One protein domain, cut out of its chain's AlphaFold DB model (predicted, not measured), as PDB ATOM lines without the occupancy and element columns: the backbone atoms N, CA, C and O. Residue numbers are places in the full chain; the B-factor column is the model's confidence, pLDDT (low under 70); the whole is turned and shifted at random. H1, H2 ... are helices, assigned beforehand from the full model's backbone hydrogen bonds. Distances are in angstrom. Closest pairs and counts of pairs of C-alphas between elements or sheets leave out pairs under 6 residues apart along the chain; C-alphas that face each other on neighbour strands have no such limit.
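What this domain is: This is residues 17 to 90 of the 330 residues of the protein "HD domain protein" of Prevotella sp. CAG:1092 (UniProt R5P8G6). One long helix, H3, runs lengthwise through an elongated body, and two rows of shorter helices run lengthwise beside it: H1 and H2 follow each other end to end in one row, and in the other H4 is followed by the short H5. Seen end on, the three rows make a triangle, loosely closed, since H4 stays apart from H3 and H5 bridges that side near the H2 end. The printed part has 74 residues with five named helices, in the order H1, H2, H3, H4, H5, and no named strand; the class is all helix. It is compact, with a radius of gyration of the C-alphas of 12.9 A, and spans 40 by 21 by 18 A.

How they stand to each other: H3, residues 42 to 61, is the hub, touching three other helices. H2, residues 28 to 37, touches H3 and forms a helical hairpin with it, at a shallow tilt of 10 degrees, opposite ways; their closest C-alphas, of Asn 35 and Lys 45, are 5.9 A apart, and H3 touches H2 with residues 45 to 52 alone. H1, residues 18 to 25, only just touches H3, with 3 pairs of C-alphas within 8 A, at a shallow tilt of 6 degrees, opposite ways. The closest C-alphas of H1 and H3 are those of Leu 21 and Met 59, 7.0 A apart, and H3 touches H1 with residues 56 to 60 alone. H1 and H2 meet only through their link. H5, residues 83 to 86, touches H2, the closest C-alphas being those of Tyr 33 and Pro 84 at 5.5 A. H5 only just touches H3, with 3 pairs of C-alphas within 8 A; the closest are those of Val 49 and Leu 85 at 6.1 A, and H3 touches H5 with residues 49 to 53 alone. H4, residues 72 to 80, is close to H1 but not clearly touching, with the C-alphas of Asn 22 and Asn 75 closest at 7.9 A, the same way at a shallow tilt of 15 degrees. H3 and H4 are apart, and so are H1 and H5. In H1, H2, H3 and H4 every O i to N i+4 pair is within hydrogen-bond range; H5 is too short for such a pair.

Where its parts are: H3 measures 28.3 A from C-alpha 42 at (61.070, 57.499, -34.862) to C-alpha 61 at (41.778, 40.322, -23.313). H2 measures 14.3 A, H4 11.9 A, H1 10.6 A and H5 5.2 A. H1 begins with C-alpha 18 at (32.497, 41.919, -30.849), and H5 ends with C-alpha 86 at (54.453, 46.436, -36.806).

The domain as a whole: The two C-alphas farthest apart, those of Tyr 39 and Gln 68, are 41.3 A apart. The printed part, residues 17 to 90, has no cut. The links H1 to H2, H2 to H3 and H4 to H5 are tight, and the link H3 to H4, with 10 residues, is short. The mean pLDDT of the printed part is 87.1, and residues 66 and 68 are under 70.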
ATOM      1  N   ASN A  17      32.055  44.151 -26.468       86.19
ATOM      2  CA  ASN A  17      31.617  42.986 -27.250       86.19
ATOM      3  C   ASN A  17      32.242  42.998 -28.663       86.19
ATOM      4  O   ASN A  17      33.004  43.905 -29.012       86.19
ATOM      5  N   ASP A  18      31.928  42.007 -29.502       84.31
ATOM      6  CA  ASP A  18      32.497  41.919 -30.849       84.31
ATOM      7  C   ASP A  18      32.245  43.148 -31.738       84.31
ATOM      8  O   ASP A  18      33.153  43.655 -32.405       84.31
ATOM      9  N   GLU A  19      31.013  43.654 -31.759       86.38
ATOM     10  CA  GLU A  19      30.641  44.791 -32.601       86.38
ATOM     11  C   GLU A  19      31.353  46.069 -32.133       86.38
ATOM     12  O   GLU A  19      31.891  46.841 -32.937       86.38
ATOM     13  N   GLU A  20      31.406  46.277 -30.819       88.06
ATOM     14  CA  GLU A  20      32.107  47.393 -30.193       88.06
ATOM     15  C   GLU A  20      33.612  47.324 -30.445       88.06
ATOM     16  O   GLU A  20      34.209  48.335 -30.820       88.06
ATOM     17  N   LEU A  21      34.225  46.142 -30.325       86.62
ATOM     18  CA  LEU A  21      35.639  45.936 -30.630       86.62
ATOM     19  C   LEU A  21      35.937  46.334 -32.077       86.62
ATOM     20  O   LEU A  21      36.874  47.091 -32.329       86.62
ATOM     21  N   ASN A  22      35.123  45.872 -33.029       85.44
ATOM     22  CA  ASN A  22      35.280  46.218 -34.440       85.44
ATOM     23  C   ASN A  22      35.239  47.736 -34.658       85.44
ATOM     24  O   ASN A  22      36.104  48.275 -35.354       85.44
ATOM     25  N   LYS A  23      34.288  48.440 -34.026       85.06
ATOM     26  CA  LYS A  23      34.181  49.910 -34.078       85.06
ATOM     27  C   LYS A  23      35.390  50.599 -33.437       85.06
ATOM     28  O   LYS A  23      35.902  51.571 -33.995       85.06
ATOM     29  N   LEU A  24      35.865  50.098 -32.297       86.31
ATOM     30  CA  LEU A  24      37.012  50.644 -31.567       86.31
ATOM     31  C   LEU A  24      38.334  50.440 -32.312       86.31
ATOM     32  O   LEU A  24      39.200  51.309 -32.237       86.31
ATOM     33  N   LEU A  25      38.488  49.344 -33.063       86.62
ATOM     34  CA  LEU A  25      39.684  49.057 -33.858       86.62
ATOM     35  C   LEU A  25      39.793  49.921 -35.121       86.62
ATOM     36  O   LEU A  25      40.913  50.237 -35.527       86.62
ATOM     37  N   GLN A  26      38.673  50.349 -35.722       83.94
ATOM     38  CA  GLN A  26      38.668  51.155 -36.956       83.94
ATOM     39  C   GLN A  26      39.673  52.324 -36.955       83.94
ATOM     40  O   GLN A  26      40.441  52.433 -37.909       83.94
ATOM     41  N   PRO A  27      39.753  53.190 -35.922       86.56
ATOM     42  CA  PRO A  27      40.695  54.309 -35.928       86.56
ATOM     43  C   PRO A  27      42.169  53.922 -35.741       86.56
ATOM     44  O   PRO A  27      43.038  54.745 -36.034       86.56
ATOM     45  N   TYR A  28      42.487  52.710 -35.273       87.50
ATOM     46  CA  TYR A  28      43.869  52.310 -34.974       87.50
ATOM     47  C   TYR A  28      44.718  52.136 -36.239       87.50
ATOM     48  O   TYR A  28      45.888  52.534 -36.238       87.50
ATOM     49  N   LEU A  29      44.153  51.588 -37.323       86.62
ATOM     50  CA  LEU A  29      44.886  51.407 -38.584       86.62
ATOM     51  C   LEU A  29      45.184  52.755 -39.272       86.62
ATOM     52  O   LEU A  29      46.363  53.030 -39.517       86.62
ATOM     53  N   PRO A  30      44.207  53.661 -39.500       89.44
ATOM     54  CA  PRO A  30      44.490  54.985 -40.052       89.44
ATOM     55  C   PRO A  30      45.443  55.798 -39.173       89.44
ATOM     56  O   PRO A  30      46.337  56.457 -39.696       89.44
ATOM     57  N   LEU A  31      45.319  55.726 -37.842       89.75
ATOM     58  CA  LEU A  31      46.225  56.439 -36.940       89.75
ATOM     59  C   LEU A  31      47.663  55.912 -37.041       89.75
ATOM     60  O   LEU A  31      48.603  56.704 -37.066       89.75
ATOM     61  N   SER A  32      47.838  54.594 -37.144       89.94
ATOM     62  CA  SER A  32      49.155  53.979 -37.345       89.94
ATOM     63  C   SER A  32      49.754  54.362 -38.701       89.94
ATOM     64  O   SER A  32      50.951  54.629 -38.783       89.94
ATOM     65  N   TYR A  33      48.929  54.463 -39.748       93.12
ATOM     66  CA  TYR A  33      49.351  54.956 -41.060       93.12
ATOM     67  C   TYR A  33      49.795  56.422 -41.015       93.12
ATOM     68  O   TYR A  33      50.897  56.747 -41.454       93.12
ATOM     69  N   ILE A  34      48.972  57.304 -40.438       92.94
ATOM     70  CA  ILE A  34      49.297  58.729 -40.284       92.94
ATOM     71  C   ILE A  34      50.588  58.885 -39.476       92.94
ATOM     72  O   ILE A  34      51.460  59.657 -39.859       92.94
ATOM     73  N   ASN A  35      50.746  58.115 -38.397       93.81
ATOM     74  CA  ASN A  35      51.965  58.097 -37.596       93.81
ATOM     75  C   ASN A  35      53.202  57.681 -38.404       93.81
ATOM     76  O   ASN A  35      54.253  58.303 -38.268       93.81
ATOM     77  N   ASP A  36      53.088  56.661 -39.260       94.25
ATOM     78  CA  ASP A  36      54.188  56.228 -40.127       94.25
ATOM     79  C   ASP A  36      54.589  57.323 -41.128       94.25
ATOM     80  O   ASP A  36      55.784  57.575 -41.311       94.25
ATOM     81  N   LYS A  37      53.608  58.030 -41.707       95.81
ATOM     82  CA  LYS A  37      53.818  59.121 -42.676       95.81
ATOM     83  C   LYS A  37      54.200  60.467 -42.057       95.81
ATOM     84  O   LYS A  37      54.711  61.326 -42.768       95.81
ATOM     85  N   ALA A  38      53.974  60.664 -40.763       93.75
ATOM     86  CA  ALA A  38      54.244  61.934 -40.101       93.75
ATOM     87  C   ALA A  38      55.746  62.276 -40.080       93.75
ATOM     88  O   ALA A  38      56.600  61.415 -39.849       93.75
ATOM     89  N   TYR A  39      56.059  63.563 -40.232       94.69
ATOM     90  CA  TYR A  39      57.412  64.123 -40.109       94.69
ATOM     91  C   TYR A  39      57.789  64.338 -38.633       94.69
ATOM     92  O   TYR A  39      58.018  65.452 -38.173       94.69
ATOM     93  N   VAL A  40      57.795  63.255 -37.857       93.88
ATOM     94  CA  VAL A  40      58.215  63.234 -36.448       93.88
ATOM     95  C   VAL A  40      59.283  62.162 -36.247       93.88
ATOM     96  O   VAL A  40      59.327  61.190 -36.995       93.88
ATOM     97  N   GLY A  41      60.139  62.318 -35.236       95.50
ATOM     98  CA  GLY A  41      61.201  61.346 -34.966       95.50
ATOM     99  C   GLY A  41      60.671  59.944 -34.638       95.50
ATOM    100  O   GLY A  41      59.623  59.799 -33.996       95.50
ATOM    101  N   ASP A  42      61.429  58.916 -35.025       94.31
ATOM    102  CA  ASP A  42      61.070  57.499 -34.862       94.31
ATOM    103  C   ASP A  42      60.760  57.114 -33.415       94.31
ATOM    104  O   ASP A  42      59.898  56.273 -33.163       94.31
ATOM    105  N   GLU A  43      61.387  57.775 -32.442       95.38
ATOM    106  CA  GLU A  43      61.086  57.559 -31.031       95.38
ATOM    107  C   GLU A  43      59.627  57.915 -30.692       95.38
ATOM    108  O   GLU A  43      58.933  57.149 -30.018       95.38
ATOM    109  N   LYS A  44      59.120  59.045 -31.202       94.06
ATOM    110  CA  LYS A  44      57.720  59.454 -31.005       94.06
ATOM    111  C   LYS A  44      56.775  58.485 -31.715       94.06
ATOM    112  O   LYS A  44      55.789  58.057 -31.109       94.06
ATOM    113  N   LYS A  45      57.119  58.071 -32.941       95.38
ATOM    114  CA  LYS A  45      56.348  57.077 -33.705       95.38
ATOM    115  C   LYS A  45      56.243  55.752 -32.962       95.38
ATOM    116  O   LYS A  45      55.153  55.196 -32.820       95.38
ATOM    117  N   ARG A  46      57.368  55.285 -32.425       95.56
ATOM    118  CA  ARG A  46      57.479  54.070 -31.618       95.56
ATOM    119  C   ARG A  46      56.667  54.153 -30.332       95.56
ATOM    120  O   ARG A  46      55.954  53.204 -30.013       95.56
ATOM    121  N   ARG A  47      56.733  55.269 -29.597       94.31
ATOM    122  CA  ARG A  47      55.934  55.470 -28.374       94.31
ATOM    123  C   ARG A  47      54.434  55.347 -28.657       94.31
ATOM    124  O   ARG A  47      53.740  54.678 -27.890       94.31
ATOM    125  N   LEU A  48      53.950  55.933 -29.757       92.38
ATOM    126  CA  LEU A  48      52.547  55.811 -30.155       92.38
ATOM    127  C   LEU A  48      52.189  54.366 -30.515       92.38
ATOM    128  O   LEU A  48      51.266  53.820 -29.924       92.38
ATOM    129  N   VAL A  49      52.951  53.713 -31.397       94.25
ATOM    130  CA  VAL A  49      52.700  52.314 -31.795       94.25
ATOM    131  C   VAL A  49      52.659  51.373 -30.589       94.25
ATOM    132  O   VAL A  49      51.721  50.595 -30.442       94.25
ATOM    133  N   LYS A  50      53.604  51.500 -29.650       94.38
ATOM    134  CA  LYS A  50      53.602  50.707 -28.407       94.38
ATOM    135  C   LYS A  50      52.374  50.952 -27.536       94.38
ATOM    136  O   LYS A  50      51.967  50.070 -26.783       94.38
ATOM    137  N   ARG A  51      51.814  52.161 -27.549       91.69
ATOM    138  CA  ARG A  51      50.543  52.438 -26.874       91.69
ATOM    139  C   ARG A  51      49.392  51.765 -27.620       91.69
ATOM    140  O   ARG A  51      48.637  51.054 -26.974       91.69
ATOM    141  N   LEU A  52      49.319  51.921 -28.941       92.00
ATOM    142  CA  LEU A  52      48.267  51.323 -29.764       92.00
ATOM    143  C   LEU A  52      48.207  49.801 -29.593       92.00
ATOM    144  O   LEU A  52      47.142  49.280 -29.290       92.00
ATOM    145  N   CYS A  53      49.341  49.100 -29.678       92.44
ATOM    146  CA  CYS A  53      49.393  47.651 -29.460       92.44
ATOM    147  C   CYS A  53      48.943  47.244 -28.051       92.44
ATOM    148  O   CYS A  53      48.205  46.277 -27.914       92.44
ATOM    149  N   ARG A  54      49.331  47.990 -27.005       90.25
ATOM    150  CA  ARG A  54      48.866  47.713 -25.634       90.25
ATOM    151  C   ARG A  54      47.360  47.890 -25.493       90.25
ATOM    152  O   ARG A  54      46.720  47.078 -24.841       90.25
ATOM    153  N   ASP A  55      46.813  48.946 -26.085       90.06
ATOM    154  CA  ASP A  55      45.382  49.220 -26.012       90.06
ATOM    155  C   ASP A  55      44.595  48.161 -26.816       90.06
ATOM    156  O   ASP A  55      43.580  47.671 -26.338       90.06
ATOM    157  N   ILE A  56      45.104  47.726 -27.978       90.50
ATOM    158  CA  ILE A  56      44.534  46.612 -28.754       90.50
ATOM    159  C   ILE A  56      44.559  45.308 -27.949       90.50
ATOM    160  O   ILE A  56      43.514  44.690 -27.781       90.50
ATOM    161  N   ALA A  57      45.721  44.902 -27.431       88.75
ATOM    162  CA  ALA A  57      45.847  43.679 -26.640       88.75
ATOM    163  C   ALA A  57      44.894  43.691 -25.435       88.75
ATOM    164  O   ALA A  57      44.204  42.707 -25.184       88.75
ATOM    165  N   HIS A  58      44.788  44.834 -24.751       86.88
ATOM    166  CA  HIS A  58      43.852  45.012 -23.647       86.88
ATOM    167  C   HIS A  58      42.392  44.806 -24.075       86.88
ATOM    168  O   HIS A  58      41.683  44.050 -23.413       86.88
ATOM    169  N   MET A  59      41.951  45.415 -25.184       87.56
ATOM    170  CA  MET A  59      40.577  45.245 -25.680       87.56
ATOM    171  C   MET A  59      40.248  43.784 -25.985       87.56
ATOM    172  O   MET A  59      39.154  43.342 -25.674       87.56
ATOM    173  N   TYR A  60      41.187  43.032 -26.565       86.00
ATOM    174  CA  TYR A  60      41.001  41.606 -26.851       86.00
ATOM    175  C   TYR A  60      40.910  40.748 -25.584       86.00
ATOM    176  O   TYR A  60      40.102  39.823 -25.525       86.00
ATOM    177  N   GLN A  61      41.727  41.059 -24.579       82.44
ATOM    178  CA  GLN A  61      41.778  40.322 -23.313       82.44
ATOM    179  C   GLN A  61      40.558  40.566 -22.418       82.44
ATOM    180  O   GLN A  61      40.243  39.717 -21.595       82.44
ATOM    181  N   ASN A  62      39.882  41.708 -22.565       82.00
ATOM    182  CA  ASN A  62      38.802  42.135 -21.668       82.00
ATOM    183  C   ASN A  62      37.434  42.164 -22.362       82.00
ATOM    184  O   ASN A  62      36.549  42.914 -21.962       82.00
ATOM    185  N   ARG A  63      37.238  41.379 -23.425       82.81
ATOM    186  CA  ARG A  63      35.938  41.327 -24.104       82.81
ATOM    187  C   ARG A  63      34.873  40.693 -23.204       82.81
ATOM    188  O   ARG A  63      35.103  39.617 -22.657       82.81
ATOM    189  N   ILE A  64      33.695  41.316 -23.099       81.44
ATOM    190  CA  ILE A  64      32.570  40.764 -22.311       81.44
ATOM    191  C   ILE A  64      31.944  39.526 -22.944       81.44
ATOM    192  O   ILE A  64      31.369  38.700 -22.245       81.44
ATOM    193  N   ASP A  65      32.048  39.398 -24.264       77.81
ATOM    194  CA  ASP A  65      31.403  38.332 -25.027       77.81
ATOM    195  C   ASP A  65      32.190  37.017 -25.007       77.81
ATOM    196  O   ASP A  65      31.840  36.091 -25.735       77.81
ATOM    197  N   GLN A  66      33.278  36.955 -24.228       68.56
ATOM    198  CA  GLN A  66      34.152  35.787 -24.096       68.56
ATOM    199  C   GLN A  66      34.591  35.213 -25.455       68.56
ATOM    200  O   GLN A  66      34.904  34.034 -25.563       68.56
ATOM    201  N   GLN A  67      34.606  36.059 -26.497       70.94
ATOM    202  CA  GLN A  67      35.001  35.719 -27.864       70.94
ATOM    203  C   GLN A  67      34.221  34.554 -28.487       70.94
ATOM    204  O   GLN A  67      34.772  33.744 -29.230       70.94
ATOM    205  N   GLN A  68      32.910  34.517 -28.262       66.50
ATOM    206  CA  GLN A  68      32.009  33.543 -28.892       66.50
ATOM    207  C   GLN A  68      31.912  33.657 -30.427       66.50
ATOM    208  O   GLN A  68      31.256  32.843 -31.071       66.50
ATOM    209  N   THR A  69      32.543  34.661 -31.040       73.12
ATOM    210  CA  THR A  69      32.499  34.910 -32.488       73.12
ATOM    211  C   THR A  69      33.878  34.745 -33.117       73.12
ATOM    212  O   THR A  69      34.894  34.971 -32.474       73.12
ATOM    213  N   THR A  70      33.936  34.398 -34.404       72.75
ATOM    214  CA  THR A  70      35.195  34.184 -35.147       72.75
ATOM    215  C   THR A  70      35.644  35.401 -35.964       72.75
ATOM    216  O   THR A  70      36.657  35.352 -36.666       72.75
ATOM    217  N   SER A  71      34.932  36.531 -35.870       74.50
ATOM    218  CA  SER A  71      35.252  37.768 -36.605       74.50
ATOM    219  C   SER A  71      36.644  38.321 -36.250       74.50
ATOM    220  O   SER A  71      37.278  39.003 -37.064       74.50
ATOM    221  N   TYR A  72      37.168  37.964 -35.070       74.31
ATOM    222  CA  TYR A  72      38.511  38.325 -34.635       74.31
ATOM    223  C   TYR A  72      39.601  37.846 -35.596       74.31
ATOM    224  O   TYR A  72      40.619  38.519 -35.706       74.31
ATOM    225  N   ILE A  73      39.403  36.747 -36.335       76.81
ATOM    226  CA  ILE A  73      40.404  36.199 -37.268       76.81
ATOM    227  C   ILE A  73      40.781  37.251 -38.317       76.81
ATOM    228  O   ILE A  73      41.957  37.534 -38.554       76.81
ATOM    229  N   LYS A  74      39.765  37.893 -38.911       80.38
ATOM    230  CA  LYS A  74      39.948  38.979 -39.882       80.38
ATOM    231  C   LYS A  74      40.721  40.137 -39.259       80.38
ATOM    232  O   LYS A  74      41.621  40.693 -39.888       80.38
ATOM    233  N   ASN A  75      40.386  40.495 -38.024       81.69
ATOM    234  CA  ASN A  75      41.027  41.599 -37.327       81.69
ATOM    235  C   ASN A  75      42.483  41.292 -36.961       81.69
ATOM    236  O   ASN A  75      43.334  42.149 -37.176       81.69
ATOM    237  N   LEU A  76      42.793  40.085 -36.481       81.94
ATOM    238  CA  LEU A  76      44.162  39.642 -36.207       81.94
ATOM    239  C   LEU A  76      45.027  39.722 -37.462       81.94
ATOM    240  O   LEU A  76      46.109  40.307 -37.424       81.94
ATOM    241  N   ASN A  77      44.516  39.211 -38.585       81.38
ATOM    242  CA  ASN A  77      45.202  39.291 -39.870       81.38
ATOM    243  C   ASN A  77      45.432  40.747 -40.287       81.38
ATOM    244  O   ASN A  77      46.561  41.134 -40.588       81.38
ATOM    245  N   ASN A  78      44.399  41.587 -40.220       85.31
ATOM    246  CA  ASN A  78      44.537  43.003 -40.544       85.31
ATOM    247  C   ASN A  78      45.561  43.703 -39.649       85.31
ATOM    248  O   ASN A  78      46.349  44.492 -40.144       85.31
ATOM    249  N   LEU A  79      45.584  43.426 -38.347       86.31
ATOM    250  CA  LEU A  79      46.507  44.065 -37.411       86.31
ATOM    251  C   LEU A  79      47.953  43.613 -37.632       86.31
ATOM    252  O   LEU A  79      48.860  44.445 -37.673       86.31
ATOM    253  N   PHE A  80      48.170  42.306 -37.765       82.00
ATOM    254  CA  PHE A  80      49.510  41.733 -37.798       82.00
ATOM    255  C   PHE A  80      50.213  41.959 -39.138       82.00
ATOM    256  O   PHE A  80      51.402  42.272 -39.169       82.00
ATOM    257  N   PHE A  81      49.470  41.897 -40.244       85.25
ATOM    258  CA  PHE A  81      50.017  42.165 -41.574       85.25
ATOM    259  C   PHE A  81      50.056  43.665 -41.919       85.25
ATOM    260  O   PHE A  81      50.617  44.055 -42.947       85.25
ATOM    261  N   PHE A  82      49.550  44.550 -41.048       89.88
ATOM    262  CA  PHE A  82      49.627  45.992 -41.268       89.88
ATOM    263  C   PHE A  82      50.989  46.573 -40.880       89.88
ATOM    264  O   PHE A  82      51.262  46.941 -39.733       89.88
ATOM    265  N   LYS A  83      51.850  46.714 -41.893       89.50
ATOM    266  CA  LYS A  83      53.233  47.196 -41.764       89.50
ATOM    267  C   LYS A  83      53.395  48.466 -40.904       89.50
ATOM    268  O   LYS A  83      54.297  48.452 -40.066       89.50
ATOM    269  N   PRO A  84      52.568  49.528 -41.024       91.75
ATOM    270  CA  PRO A  84      52.711  50.725 -40.186       91.75
ATOM    271  C   PRO A  84      52.610  50.459 -38.677       91.75
ATOM    272  O   PRO A  84      53.286  51.127 -37.895       91.75
ATOM    273  N   LEU A  85      51.808  49.470 -38.263       90.00
ATOM    274  CA  LEU A  85      51.657  49.093 -36.855       90.00
ATOM    275  C   LEU A  85      52.828  48.224 -36.370       90.00
ATOM    276  O   LEU A  85      53.288  48.389 -35.246       90.00
ATOM    277  N   MET A  86      53.364  47.339 -37.214       90.38
ATOM    278  CA  MET A  86      54.453  46.436 -36.806       90.38
ATOM    279  C   MET A  86      55.850  47.062 -36.894       90.38
ATOM    280  O   MET A  86      56.736  46.719 -36.106       90.38
ATOM    281  N   ARG A  87      56.069  47.986 -37.839       89.88
ATOM    282  CA  ARG A  87      57.394  48.515 -38.213       89.88
ATOM    283  C   ARG A  87      58.223  48.988 -37.023       89.88
ATOM    284  O   ARG A  87      59.407  48.681 -36.958       89.88
ATOM    285  N   TYR A  88      57.596  49.701 -36.092       92.69
ATOM    286  CA  TYR A  88      58.287  50.369 -34.990       92.69
ATOM    287  C   TYR A  88      58.474  49.495 -33.749       92.69
ATOM    288  O   TYR A  88      59.048  49.976 -32.775       92.69
ATOM    289  N   LEU A  89      57.991  48.249 -33.746       90.94
ATOM    290  CA  LEU A  89      58.191  47.283 -32.664       90.94
ATOM    291  C   LEU A  89      59.487  46.491 -32.865       90.94
ATOM    292  O   LEU A  89      59.827  46.130 -33.993       90.94
ATOM    293  N   THR A  90      60.173  46.162 -31.766       89.94
ATOM    294  CA  THR A  90      61.284  45.196 -31.798       89.94
ATOM    295  C   THR A  90      60.747  43.783 -32.055       89.94
ATOM    296  O   THR A  90      59.571  43.527 -31.776       89.94
TER     297      THR A  90